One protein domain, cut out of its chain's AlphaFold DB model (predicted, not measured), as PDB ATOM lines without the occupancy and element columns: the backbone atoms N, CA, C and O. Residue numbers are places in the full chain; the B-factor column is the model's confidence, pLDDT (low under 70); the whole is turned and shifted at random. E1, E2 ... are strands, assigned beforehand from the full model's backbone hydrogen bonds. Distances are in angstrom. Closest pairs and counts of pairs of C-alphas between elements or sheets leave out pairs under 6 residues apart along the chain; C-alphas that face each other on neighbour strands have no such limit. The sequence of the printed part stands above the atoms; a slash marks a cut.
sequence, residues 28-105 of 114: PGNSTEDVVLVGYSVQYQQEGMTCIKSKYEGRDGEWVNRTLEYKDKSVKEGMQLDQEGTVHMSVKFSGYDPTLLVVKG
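This is residues 28 to 105 of the 114 residues of the protein "Putative secreted peptide" of Rhipicephalus pulchellus (UniProt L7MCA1). A long, twisted sheet of four antiparallel strands is drawn out at one end into the E2 and E3 hairpin; of the unnamed stretch before E1, residues 39 to 45 stick out. The 78 printed residues hold no named helix; E1 E2 E3 E4, all strand, follow sheet order as a meander, each the antiparallel neighbour of the one before. The whole is loose, radius of gyration of the C-alphas 14.8 A, spanning 49 by 25 by 20 A.

After residues 28 to 48, find C-alpha 49 at (-66.978, -1.632, -6.007); E1 runs to residue 60, 29.5 A, and bends at 52. E2, residues 63 to 76, 37.5 A, bends at 73. E3, residues 79 to 94, measures 45.6 A. E4, residues 97 to 104, 18.7 A, ends at (-85.734, 7.875, -6.518).

Residues 35 to 36 pair antiparallel with 53 to 54 of E1. Within hydrogen-bond range, look at N 55 and O 67 for hairpin E1 and E2, 2.8 A; N 70 and O 85 for E2 and E3, 2.9 A; N 92 and O 102 for E3 and E4, 3.2 A. Edge strands E1 and E4 are apart.

The printed part has no cut. The C-alphas farthest apart, Gly 78 and Tyr 96, are 50.3 A apart. pLDDT is under 70 at residues 75 to 80, 94 to 102 and 104 to 105.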
ATOM      1  N   PRO A  28     -85.563  -4.362 -18.791       75.88
ATOM      2  CA  PRO A  28     -84.941  -5.079 -17.669       75.88
ATOM      3  C   PRO A  28     -85.238  -4.456 -16.304       75.88
ATOM      4  O   PRO A  28     -85.463  -5.163 -15.328       75.88
ATOM      5  N   GLY A  29     -85.328  -3.125 -16.236       77.94
ATOM      6  CA  GLY A  29     -85.682  -2.433 -14.997       77.94
ATOM      7  C   GLY A  29     -87.119  -2.699 -14.523       77.94
ATOM      8  O   GLY A  29     -87.405  -2.547 -13.336       77.94
ATOM      9  N   ASN A  30     -88.003  -3.123 -15.428       82.12
ATOM     10  CA  ASN A  30     -89.389  -3.495 -15.149       82.12
ATOM     11  C   ASN A  30     -89.578  -5.011 -14.951       82.12
ATOM     12  O   ASN A  30     -90.696  -5.466 -14.711       82.12
ATOM     13  N   SER A  31     -88.506  -5.794 -15.091       83.56
ATOM     14  CA  SER A  31     -88.525  -7.240 -14.884       83.56
ATOM     15  C   SER A  31     -88.550  -7.575 -13.394       83.56
ATOM     16  O   SER A  31     -88.015  -6.834 -12.573       83.56
ATOM     17  N   THR A  32     -89.121  -8.718 -13.027       89.44
ATOM     18  CA  THR A  32     -88.982  -9.282 -11.674       89.44
ATOM     19  C   THR A  32     -87.647 -10.000 -11.470       89.44
ATOM     20  O   THR A  32     -87.335 -10.398 -10.355       89.44
ATOM     21  N   GLU A  33     -86.872 -10.188 -12.536       89.88
ATOM     22  CA  GLU A  33     -85.572 -10.853 -12.492       89.88
ATOM     23  C   GLU A  33     -84.470  -9.940 -11.944       89.88
ATOM     24  O   GLU A  33     -84.564  -8.707 -11.995       89.88
ATOM     25  N   ASP A  34     -83.403 -10.562 -11.446       90.38
ATOM     26  CA  ASP A  34     -82.189  -9.870 -11.029       90.38
ATOM     27  C   ASP A  34     -81.442  -9.316 -12.249       90.38
ATOM     28  O   ASP A  34     -81.243  -9.998 -13.253       90.38
ATOM     29  N   VAL A  35     -80.975  -8.073 -12.142       90.12
ATOM     30  CA  VAL A  35     -80.201  -7.403 -13.195       90.12
ATOM     31  C   VAL A  35     -78.773  -7.211 -12.709       90.12
ATOM     32  O   VAL A  35     -78.551  -6.541 -11.705       90.12
ATOM     33  N   VAL A  36     -77.792  -7.774 -13.411       91.44
ATOM     34  CA  VAL A  36     -76.372  -7.698 -13.030       91.44
ATOM     35  C   VAL A  36     -75.641  -6.687 -13.910       91.44
ATOM     36  O   VAL A  36     -75.833  -6.664 -15.126       91.44
ATOM     37  N   LEU A  37     -74.784  -5.858 -13.307       91.00
ATOM     38  CA  LEU A  37     -73.956  -4.917 -14.055       91.00
ATOM     39  C   LEU A  37     -72.764  -5.649 -14.684       91.00
ATOM     40  O   LEU A  37     -71.876  -6.124 -13.981       91.00
ATOM     41  N   VAL A  38     -72.742  -5.711 -16.016       90.19
ATOM     42  CA  VAL A  38     -71.691  -6.405 -16.788       90.19
ATOM     43  C   VAL A  38     -70.725  -5.461 -17.507       90.19
ATOM     44  O   VAL A  38     -69.716  -5.905 -18.046       90.19
ATOM     45  N   GLY A  39     -71.008  -4.158 -17.518       89.25
ATOM     46  CA  GLY A  39     -70.155  -3.160 -18.148       89.25
ATOM     47  C   GLY A  39     -70.643  -1.743 -17.878       89.25
ATOM     48  O   GLY A  39     -71.827  -1.518 -17.635       89.25
ATOM     49  N   TYR A  40     -69.714  -0.794 -17.905       89.94
ATOM     50  CA  TYR A  40     -69.971   0.628 -17.713       89.94
ATOM     51  C   TYR A  40     -68.882   1.444 -18.415       89.94
ATOM     52  O   TYR A  40     -67.777   0.957 -18.659       89.94
ATOM     53  N   SER A  41     -69.187   2.697 -18.747       91.62
ATOM     54  CA  SER A  41     -68.184   3.627 -19.275       91.62
ATOM     55  C   SER A  41     -67.174   3.989 -18.189       91.62
ATOM     56  O   SER A  41     -67.571   4.221 -17.051       91.62
ATOM     57  N   VAL A  42     -65.893   4.125 -18.545       89.69
ATOM     58  CA  VAL A  42     -64.778   4.380 -17.601       89.69
ATOM     59  C   VAL A  42     -65.024   5.544 -16.630       89.69
ATOM     60  O   VAL A  42     -64.635   5.478 -15.474       89.69
ATOM     61  N   GLN A  43     -65.747   6.579 -17.055       92.88
ATOM     62  CA  GLN A  43     -66.117   7.723 -16.212       92.88
ATOM     63  C   GLN A  43     -67.019   7.376 -15.010       92.88
ATOM     64  O   GLN A  43     -67.140   8.179 -14.092       92.88
ATOM     65  N   TYR A  44     -67.663   6.205 -15.018       86.62
ATOM     66  CA  TYR A  44     -68.482   5.684 -13.918       86.62
ATOM     67  C   TYR A  44     -67.751   4.620 -13.095       86.62
ATOM     68  O   TYR A  44     -68.367   3.971 -12.250       86.62
ATOM     69  N   GLN A  45     -66.456   4.414 -13.345       87.69
ATOM     70  CA  GLN A  45     -65.650   3.494 -12.561       87.69
ATOM     71  C   GLN A  45     -65.570   3.975 -11.113       87.69
ATOM     72  O   GLN A  45     -65.143   5.095 -10.840       87.69
ATOM     73  N   GLN A  46     -65.952   3.098 -10.191       84.69
ATOM     74  CA  GLN A  46     -65.690   3.263  -8.768       84.69
ATOM     75  C   GLN A  46     -64.735   2.157  -8.334       84.69
ATOM     76  O   GLN A  46     -65.053   0.972  -8.444       84.69
ATOM     77  N   GLU A  47     -63.535   2.544  -7.903       84.19
ATOM     78  CA  GLU A  47     -62.552   1.591  -7.393       84.19
ATOM     79  C   GLU A  47     -63.096   0.886  -6.144       84.19
ATOM     80  O   GLU A  47     -63.766   1.495  -5.317       84.19
ATOM     81  N   GLY A  48     -62.841  -0.418  -6.026       84.25
ATOM     82  CA  GLY A  48     -63.300  -1.226  -4.891       84.25
ATOM     83  C   GLY A  48     -64.737  -1.753  -5.002       84.25
ATOM     84  O   GLY A  48     -65.032  -2.788  -4.406       84.25
ATOM     85  N   MET A  49     -65.606  -1.147  -5.822       86.75
ATOM     86  CA  MET A  49     -66.978  -1.632  -6.007       86.75
ATOM     87  C   MET A  49     -67.050  -2.800  -6.998       86.75
ATOM     88  O   MET A  49     -66.660  -2.702  -8.160       86.75
ATOM     89  N   THR A  50     -67.598  -3.924  -6.546       89.75
ATOM     90  CA  THR A  50     -67.735  -5.163  -7.323       89.75
ATOM     91  C   THR A  50     -69.091  -5.826  -7.078       89.75
ATOM     92  O   THR A  50     -69.851  -5.418  -6.203       89.75
ATOM     93  N   CYS A  51     -69.422  -6.852  -7.871       89.94
ATOM     94  CA  CYS A  51     -70.646  -7.651  -7.707       89.94
ATOM     95  C   CYS A  51     -71.948  -6.823  -7.684       89.94
ATOM     96  O   CYS A  51     -72.886  -7.173  -6.969       89.94
ATOM     97  N   ILE A  52     -72.000  -5.740  -8.465       90.31
ATOM     98  CA  ILE A  52     -73.151  -4.836  -8.521       90.31
ATOM     99  C   ILE A  52     -74.323  -5.536  -9.218       90.31
ATOM    100  O   ILE A  52     -74.219  -5.948 -10.378       90.31
ATOM    101  N   LYS A  53     -75.457  -5.642  -8.527       92.06
ATOM    102  CA  LYS A  53     -76.698  -6.214  -9.061       92.06
ATOM    103  C   LYS A  53     -77.925  -5.533  -8.471       92.06
ATOM    104  O   LYS A  53     -77.878  -4.982  -7.378       92.06
ATOM    105  N   SER A  54     -79.041  -5.603  -9.182       92.44
ATOM    106  CA  SER A  54     -80.318  -5.056  -8.755       92.44
ATOM    107  C   SER A  54     -81.390  -6.130  -8.645       92.44
ATOM    108  O   SER A  54     -81.683  -6.804  -9.633       92.44
ATOM    109  N   LYS A  55     -82.044  -6.210  -7.487       93.50
ATOM    110  CA  LYS A  55     -83.144  -7.138  -7.204       93.50
ATOM    111  C   LYS A  55     -84.491  -6.439  -7.189       93.50
ATOM    112  O   LYS A  55     -84.579  -5.294  -6.753       93.50
ATOM    113  N   TYR A  56     -85.532  -7.124  -7.644       93.38
ATOM    114  CA  TYR A  56     -86.909  -6.651  -7.532       93.38
ATOM    115  C   TYR A  56     -87.446  -6.888  -6.116       93.38
ATOM    116  O   TYR A  56     -87.327  -7.993  -5.595       93.38
ATOM    117  N   GLU A  57     -88.071  -5.874  -5.517       95.00
ATOM    118  CA  GLU A  57     -88.740  -6.013  -4.215       95.00
ATOM    119  C   GLU A  57     -90.260  -5.932  -4.323       95.00
ATOM    120  O   GLU A  57     -90.982  -6.563  -3.555       95.00
ATOM    121  N   GLY A  58     -90.771  -5.167  -5.284       92.94
ATOM    122  CA  GLY A  58     -92.204  -4.988  -5.426       92.94
ATOM    123  C   GLY A  58     -92.572  -3.896  -6.410       92.94
ATOM    124  O   GLY A  58     -91.721  -3.243  -7.017       92.94
ATOM    125  N   ARG A  59     -93.874  -3.671  -6.542       91.31
ATOM    126  CA  ARG A  59     -94.431  -2.579  -7.330       91.31
ATOM    127  C   ARG A  59     -95.494  -1.863  -6.510       91.31
ATOM    128  O   ARG A  59     -96.367  -2.512  -5.946       91.31
ATOM    129  N   ASP A  60     -95.419  -0.539  -6.498       91.38
ATOM    130  CA  ASP A  60     -96.424   0.347  -5.920       91.38
ATOM    131  C   ASP A  60     -96.966   1.277  -7.015       91.38
ATOM    132  O   ASP A  60     -96.306   2.221  -7.462       91.38
ATOM    133  N   GLY A  61     -98.150   0.942  -7.531       88.25
ATOM    134  CA  GLY A  61     -98.735   1.606  -8.695       88.25
ATOM    135  C   GLY A  61     -97.819   1.534  -9.923       88.25
ATOM    136  O   GLY A  61     -97.562   0.457 -10.460       88.25
ATOM    137  N   GLU A  62     -97.333   2.692 -10.374       87.19
ATOM    138  CA  GLU A  62     -96.424   2.818 -11.524       87.19
ATOM    139  C   GLU A  62     -94.933   2.751 -11.142       87.19
ATOM    140  O   GLU A  62     -94.071   2.805 -12.021       87.19
ATOM    141  N   TRP A  63     -94.610   2.658  -9.848       88.38
ATOM    142  CA  TRP A  63     -93.235   2.595  -9.355       88.38
ATOM    143  C   TRP A  63     -92.816   1.152  -9.111       88.38
ATOM    144  O   TRP A  63     -93.476   0.411  -8.385       88.38
ATOM    145  N   VAL A  64     -91.690   0.760  -9.691       90.62
ATOM    146  CA  VAL A  64     -91.043  -0.521  -9.420       90.62
ATOM    147  C   VAL A  64     -89.961  -0.293  -8.378       90.62
ATOM    148  O   VAL A  64     -89.027   0.477  -8.596       90.62
ATOM    149  N   ASN A  65     -90.098  -0.958  -7.239       92.56
ATOM    150  CA  ASN A  65     -89.153  -0.888  -6.139       92.56
ATOM    151  C   ASN A  65     -88.116  -1.992  -6.307       92.56
ATOM    152  O   ASN A  65     -88.445  -3.166  -6.510       92.56
ATOM    153  N   ARG A  66     -86.853  -1.589  -6.252       92.62
ATOM    154  CA  ARG A  66     -85.699  -2.457  -6.412       92.62
ATOM    155  C   ARG A  66     -84.638  -2.108  -5.388       92.62
ATOM    156  O   ARG A  66     -84.563  -0.983  -4.908       92.62
ATOM    157  N   THR A  67     -83.745  -3.049  -5.161       92.62
ATOM    158  CA  THR A  67     -82.587  -2.860  -4.298       92.62
ATOM    159  C   THR A  67     -81.321  -3.062  -5.109       92.62
ATOM    160  O   THR A  67     -81.245  -3.994  -5.905       92.62
ATOM    161  N   LEU A  68     -80.352  -2.164  -4.962       91.94
ATOM    162  CA  LEU A  68     -79.015  -2.250  -5.536       91.94
ATOM    163  C   LEU A  68     -78.074  -2.839  -4.484       91.94
ATOM    164  O   LEU A  68     -77.801  -2.201  -3.469       91.94
ATOM    165  N   GLU A  69     -77.590  -4.046  -4.738       92.31
ATOM    166  CA  GLU A  69     -76.606  -4.743  -3.914       92.31
ATOM    167  C   GLU A  69     -75.227  -4.624  -4.566       92.31
ATOM    168  O   GLU A  69     -75.089  -4.801  -5.779       92.31
ATOM    169  N   TYR A  70     -74.201  -4.346  -3.767       90.56
ATOM    170  CA  TYR A  70     -72.811  -4.300  -4.212       90.56
ATOM    171  C   TYR A  70     -71.866  -4.751  -3.103       90.56
ATOM    172  O   TYR A  70     -72.208  -4.753  -1.922       90.56
ATOM    173  N   LYS A  71     -70.652  -5.129  -3.493       88.69
ATOM    174  CA  LYS A  71     -69.544  -5.372  -2.573       88.69
ATOM    175  C   LYS A  71     -68.554  -4.236  -2.686       88.69
ATOM    176  O   LYS A  71     -68.103  -3.944  -3.791       88.69
ATOM    177  N   ASP A  72     -68.227  -3.621  -1.565       88.19
ATOM    178  CA  ASP A  72     -67.183  -2.614  -1.472       88.19
ATOM    179  C   ASP A  72     -65.946  -3.220  -0.816       88.19
ATOM    180  O   ASP A  72     -66.005  -3.760   0.292       88.19
ATOM    181  N   LYS A  73     -64.827  -3.136  -1.530       81.12
ATOM    182  CA  LYS A  73     -63.503  -3.506  -1.042       81.12
ATOM    183  C   LYS A  73     -62.786  -2.247  -0.600       81.12
ATOM    184  O   LYS A  73     -61.919  -1.733  -1.310       81.12
ATOM    185  N   SER A  74     -63.141  -1.759   0.581       71.31
ATOM    186  CA  SER A  74     -62.435  -0.632   1.172       71.31
ATOM    187  C   SER A  74     -61.216  -1.124   1.954       71.31
ATOM    188  O   SER A  74     -61.255  -2.117   2.687       71.31
ATOM    189  N   VAL A  75     -60.093  -0.426   1.786       60.62
ATOM    190  CA  VAL A  75     -58.902  -0.626   2.615       60.62
ATOM    191  C   VAL A  75     -58.948   0.423   3.713       60.62
ATOM    192  O   VAL A  75     -58.689   1.599   3.463       60.62
ATOM    193  N   LYS A  76     -59.286   0.009   4.935       60.22
ATOM    194  CA  LYS A  76     -59.124   0.854   6.123       60.22
ATOM    195  C   LYS A  76     -57.947   0.324   6.930       60.22
ATOM    196  O   LYS A  76     -57.893  -0.862   7.238       60.22
ATOM    197  N   GLU A  77     -56.992   1.204   7.224       62.50
ATOM    198  CA  GLU A  77     -55.867   0.931   8.137       62.50
ATOM    199  C   GLU A  77     -55.047  -0.333   7.793       62.50
ATOM    200  O   GLU A  77     -54.559  -1.038   8.669       62.50
ATOM    201  N   GLY A  78     -54.882  -0.640   6.500       61.47
ATOM    202  CA  GLY A  78     -54.084  -1.786   6.040       61.47
ATOM    203  C   GLY A  78     -54.798  -3.144   6.076       61.47
ATOM    204  O   GLY A  78     -54.199  -4.141   5.675       61.47
ATOM    205  N   MET A  79     -56.072  -3.198   6.480       59.66
ATOM    206  CA  MET A  79     -56.925  -4.386   6.366       59.66
ATOM    207  C   MET A  79     -57.886  -4.244   5.178       59.66
ATOM    208  O   MET A  79     -58.575  -3.232   5.039       59.66
ATOM    209  N   GLN A  80     -57.939  -5.267   4.315       64.94
ATOM    210  CA  GLN A  80     -58.987  -5.385   3.298       64.94
ATOM    211  C   GLN A  80     -60.288  -5.807   3.981       64.94
ATOM    212  O   GLN A  80     -60.352  -6.878   4.585       64.94
ATOM    213  N   LEU A  81     -61.312  -4.962   3.890       70.19
ATOM    214  CA  LEU A  81     -62.657  -5.269   4.358       70.19
ATOM    215  C   LEU A  81     -63.562  -5.450   3.140       70.19
ATOM    216  O   LEU A  81     -63.743  -4.519   2.360       70.19
ATOM    217  N   ASP A  82     -64.140  -6.642   3.007       76.00
ATOM    218  CA  ASP A  82     -65.238  -6.892   2.076       76.00
ATOM    219  C   ASP A  82     -66.545  -6.519   2.792       76.00
ATOM    220  O   ASP A  82     -67.006  -7.242   3.680       76.00
ATOM    221  N   GLN A  83     -67.127  -5.372   2.441       83.25
ATOM    222  CA  GLN A  83     -68.414  -4.922   2.973       83.25
ATOM    223  C   GLN A  83     -69.513  -5.108   1.930       83.25
ATOM    224  O   GLN A  83     -69.326  -4.812   0.751       83.25
ATOM    225  N   GLU A  84     -70.673  -5.598   2.359       87.56
ATOM    226  CA  GLU A  84     -71.862  -5.661   1.511       87.56
ATOM    227  C   GLU A  84     -72.682  -4.383   1.708       87.56
ATOM    228  O   GLU A  84     -73.025  -4.012   2.832       87.56
ATOM    229  N   GLY A  85     -72.950  -3.689   0.604       87.38
ATOM    230  CA  GLY A  85     -73.730  -2.464   0.558       87.38
ATOM    231  C   GLY A  85     -75.059  -2.689  -0.152       87.38
ATOM    232  O   GLY A  85     -75.133  -3.402  -1.155       87.38
ATOM    233  N   THR A  86     -76.099  -2.041   0.364       90.06
ATOM    234  CA  THR A  86     -77.473  -2.185  -0.117       90.06
ATOM    235  C   THR A  86     -78.126  -0.811  -0.189       90.06
ATOM    236  O   THR A  86     -78.125  -0.072   0.795       90.06
ATOM    237  N   VAL A  87     -78.680  -0.450  -1.348       89.69
ATOM    238  CA  VAL A  87     -79.375   0.829  -1.567       89.69
ATOM    239  C   VAL A  87     -80.744   0.570  -2.178       89.69
ATOM    240  O   VAL A  87     -80.853  -0.114  -3.191       89.69
ATOM    241  N   HIS A  88     -81.793   1.145  -1.597       89.69
ATOM    242  CA  HIS A  88     -83.147   1.032  -2.135       89.69
ATOM    243  C   HIS A  88     -83.385   2.082  -3.218       89.69
ATOM    244  O   HIS A  88     -83.065   3.255  -3.044       89.69
ATOM    245  N   MET A  89     -83.983   1.673  -4.330       90.38
ATOM    246  CA  MET A  89     -84.331   2.559  -5.431       90.38
ATOM    247  C   MET A  89     -85.731   2.268  -5.968       90.38
ATOM    248  O   MET A  89     -86.157   1.122  -6.076       90.38
ATOM    249  N   SER A  90     -86.432   3.319  -6.375       89.19
ATOM    250  CA  SER A  90     -87.711   3.206  -7.077       89.19
ATOM    251  C   SER A  90     -87.554   3.750  -8.486       89.19
ATOM    252  O   SER A  90     -87.089   4.878  -8.676       89.19
ATOM    253  N   VAL A  91     -87.959   2.956  -9.472       88.00
ATOM    254  CA  VAL A  91     -87.849   3.273 -10.895       88.00
ATOM    255  C   VAL A  91     -89.229   3.335 -11.539       88.00
ATOM    256  O   VAL A  91     -90.094   2.505 -11.265       88.00
ATOM    257  N   LYS A  92     -89.445   4.341 -12.389       86.75
ATOM    258  CA  LYS A  92     -90.672   4.495 -13.181       86.75
ATOM    259  C   LYS A  92     -90.350   4.413 -14.670       86.75
ATOM    260  O   LYS A  92     -89.374   5.007 -15.129       86.75
ATOM    261  N   PHE A  93     -91.202   3.717 -15.416       77.25
ATOM    262  CA  PHE A  93     -91.068   3.503 -16.857       77.25
ATOM    263  C   PHE A  93     -92.249   4.114 -17.607       77.25
ATOM    264  O   PHE A  93     -93.371   4.110 -17.098       77.25
ATOM    265  N   SER A  94     -92.007   4.636 -18.809       69.44
ATOM    266  CA  SER A  94     -93.080   5.023 -19.730       69.44
ATOM    267  C   SER A  94     -93.394   3.828 -20.626       69.44
ATOM    268  O   SER A  94     -92.481   3.232 -21.181       69.44
ATOM    269  N   GLY A  95     -94.668   3.455 -20.759       65.56
ATOM    270  CA  GLY A  95     -95.077   2.129 -21.245       65.56
ATOM    271  C   GLY A  95     -94.430   1.633 -22.547       65.56
ATOM    272  O   GLY A  95     -94.126   0.448 -22.640       65.56
ATOM    273  N   TYR A  96     -94.198   2.512 -23.526       62.19
ATOM    274  CA  TYR A  96     -93.606   2.150 -24.827       62.19
ATOM    275  C   TYR A  96     -92.233   2.776 -25.077       62.19
ATOM    276  O   TYR A  96     -91.641   2.554 -26.130       62.19
ATOM    277  N   ASP A  97     -91.734   3.569 -24.130       63.72
ATOM    278  CA  ASP A  97     -90.439   4.221 -24.254       63.72
ATOM    279  C   ASP A  97     -89.412   3.410 -23.450       63.72
ATOM    280  O   ASP A  97     -89.587   3.238 -22.241       63.72
ATOM    281  N   PRO A  98     -88.324   2.917 -24.068       62.78
ATOM    282  CA  PRO A  98     -87.237   2.266 -23.339       62.78
ATOM    283  C   PRO A  98     -86.476   3.226 -22.402       62.78
ATOM    284  O   PRO A  98     -85.487   2.831 -21.780       62.78
ATOM    285  N   THR A  99     -86.916   4.477 -22.271       67.12
ATOM    286  CA  THR A  99     -86.354   5.461 -21.355       67.12
ATOM    287  C   THR A  99     -86.802   5.219 -19.911       67.12
ATOM    288  O   THR A  99     -87.986   5.221 -19.563       67.12
ATOM    289  N   LEU A 100     -85.815   5.063 -19.028       69.94
ATOM    290  CA  LEU A 100     -85.995   5.164 -17.583       69.94
ATOM    291  C   LEU A 100     -86.375   6.611 -17.231       69.94
ATOM    292  O   LEU A 100     -85.575   7.520 -17.439       69.94
ATOM    293  N   LEU A 101     -87.584   6.832 -16.708       61.44
ATOM    294  CA  LEU A 101     -88.105   8.189 -16.508       61.44
ATOM    295  C   LEU A 101     -87.507   8.872 -15.281       61.44
ATOM    296  O   LEU A 101     -87.139  10.041 -15.335       61.44
ATOM    297  N   VAL A 102     -87.481   8.168 -14.148       63.41
ATOM    298  CA  VAL A 102     -87.066   8.728 -12.856       63.41
ATOM    299  C   VAL A 102     -86.522   7.613 -11.968       63.41
ATOM    300  O   VAL A 102     -87.148   6.557 -11.855       63.41
ATOM    301  N   VAL A 103     -85.403   7.886 -11.294       70.62
ATOM    302  CA  VAL A 103     -84.876   7.085 -10.180       70.62
ATOM    303  C   VAL A 103     -85.027   7.895  -8.896       70.62
ATOM    304  O   VAL A 103     -84.543   9.022  -8.814       70.62
ATOM    305  N   LYS A 104     -85.699   7.339  -7.889       65.69
ATOM    306  CA  LYS A 104     -85.734   7.875  -6.518       65.69
ATOM    307  C   LYS A 104     -84.931   6.957  -5.597       65.69
ATOM    308  O   LYS A 104     -84.944   5.752  -5.809       65.69
ATOM    309  N   GLY A 105     -84.294   7.512  -4.562       55.38
ATOM    310  CA  GLY A 105     -83.722   6.717  -3.461       55.38
ATOM    311  C   GLY A 105     -82.219   6.431  -3.519       55.38
ATOM    312  O   GLY A 105     -81.704   5.776  -2.621       55.38
TER     313      GLY A 105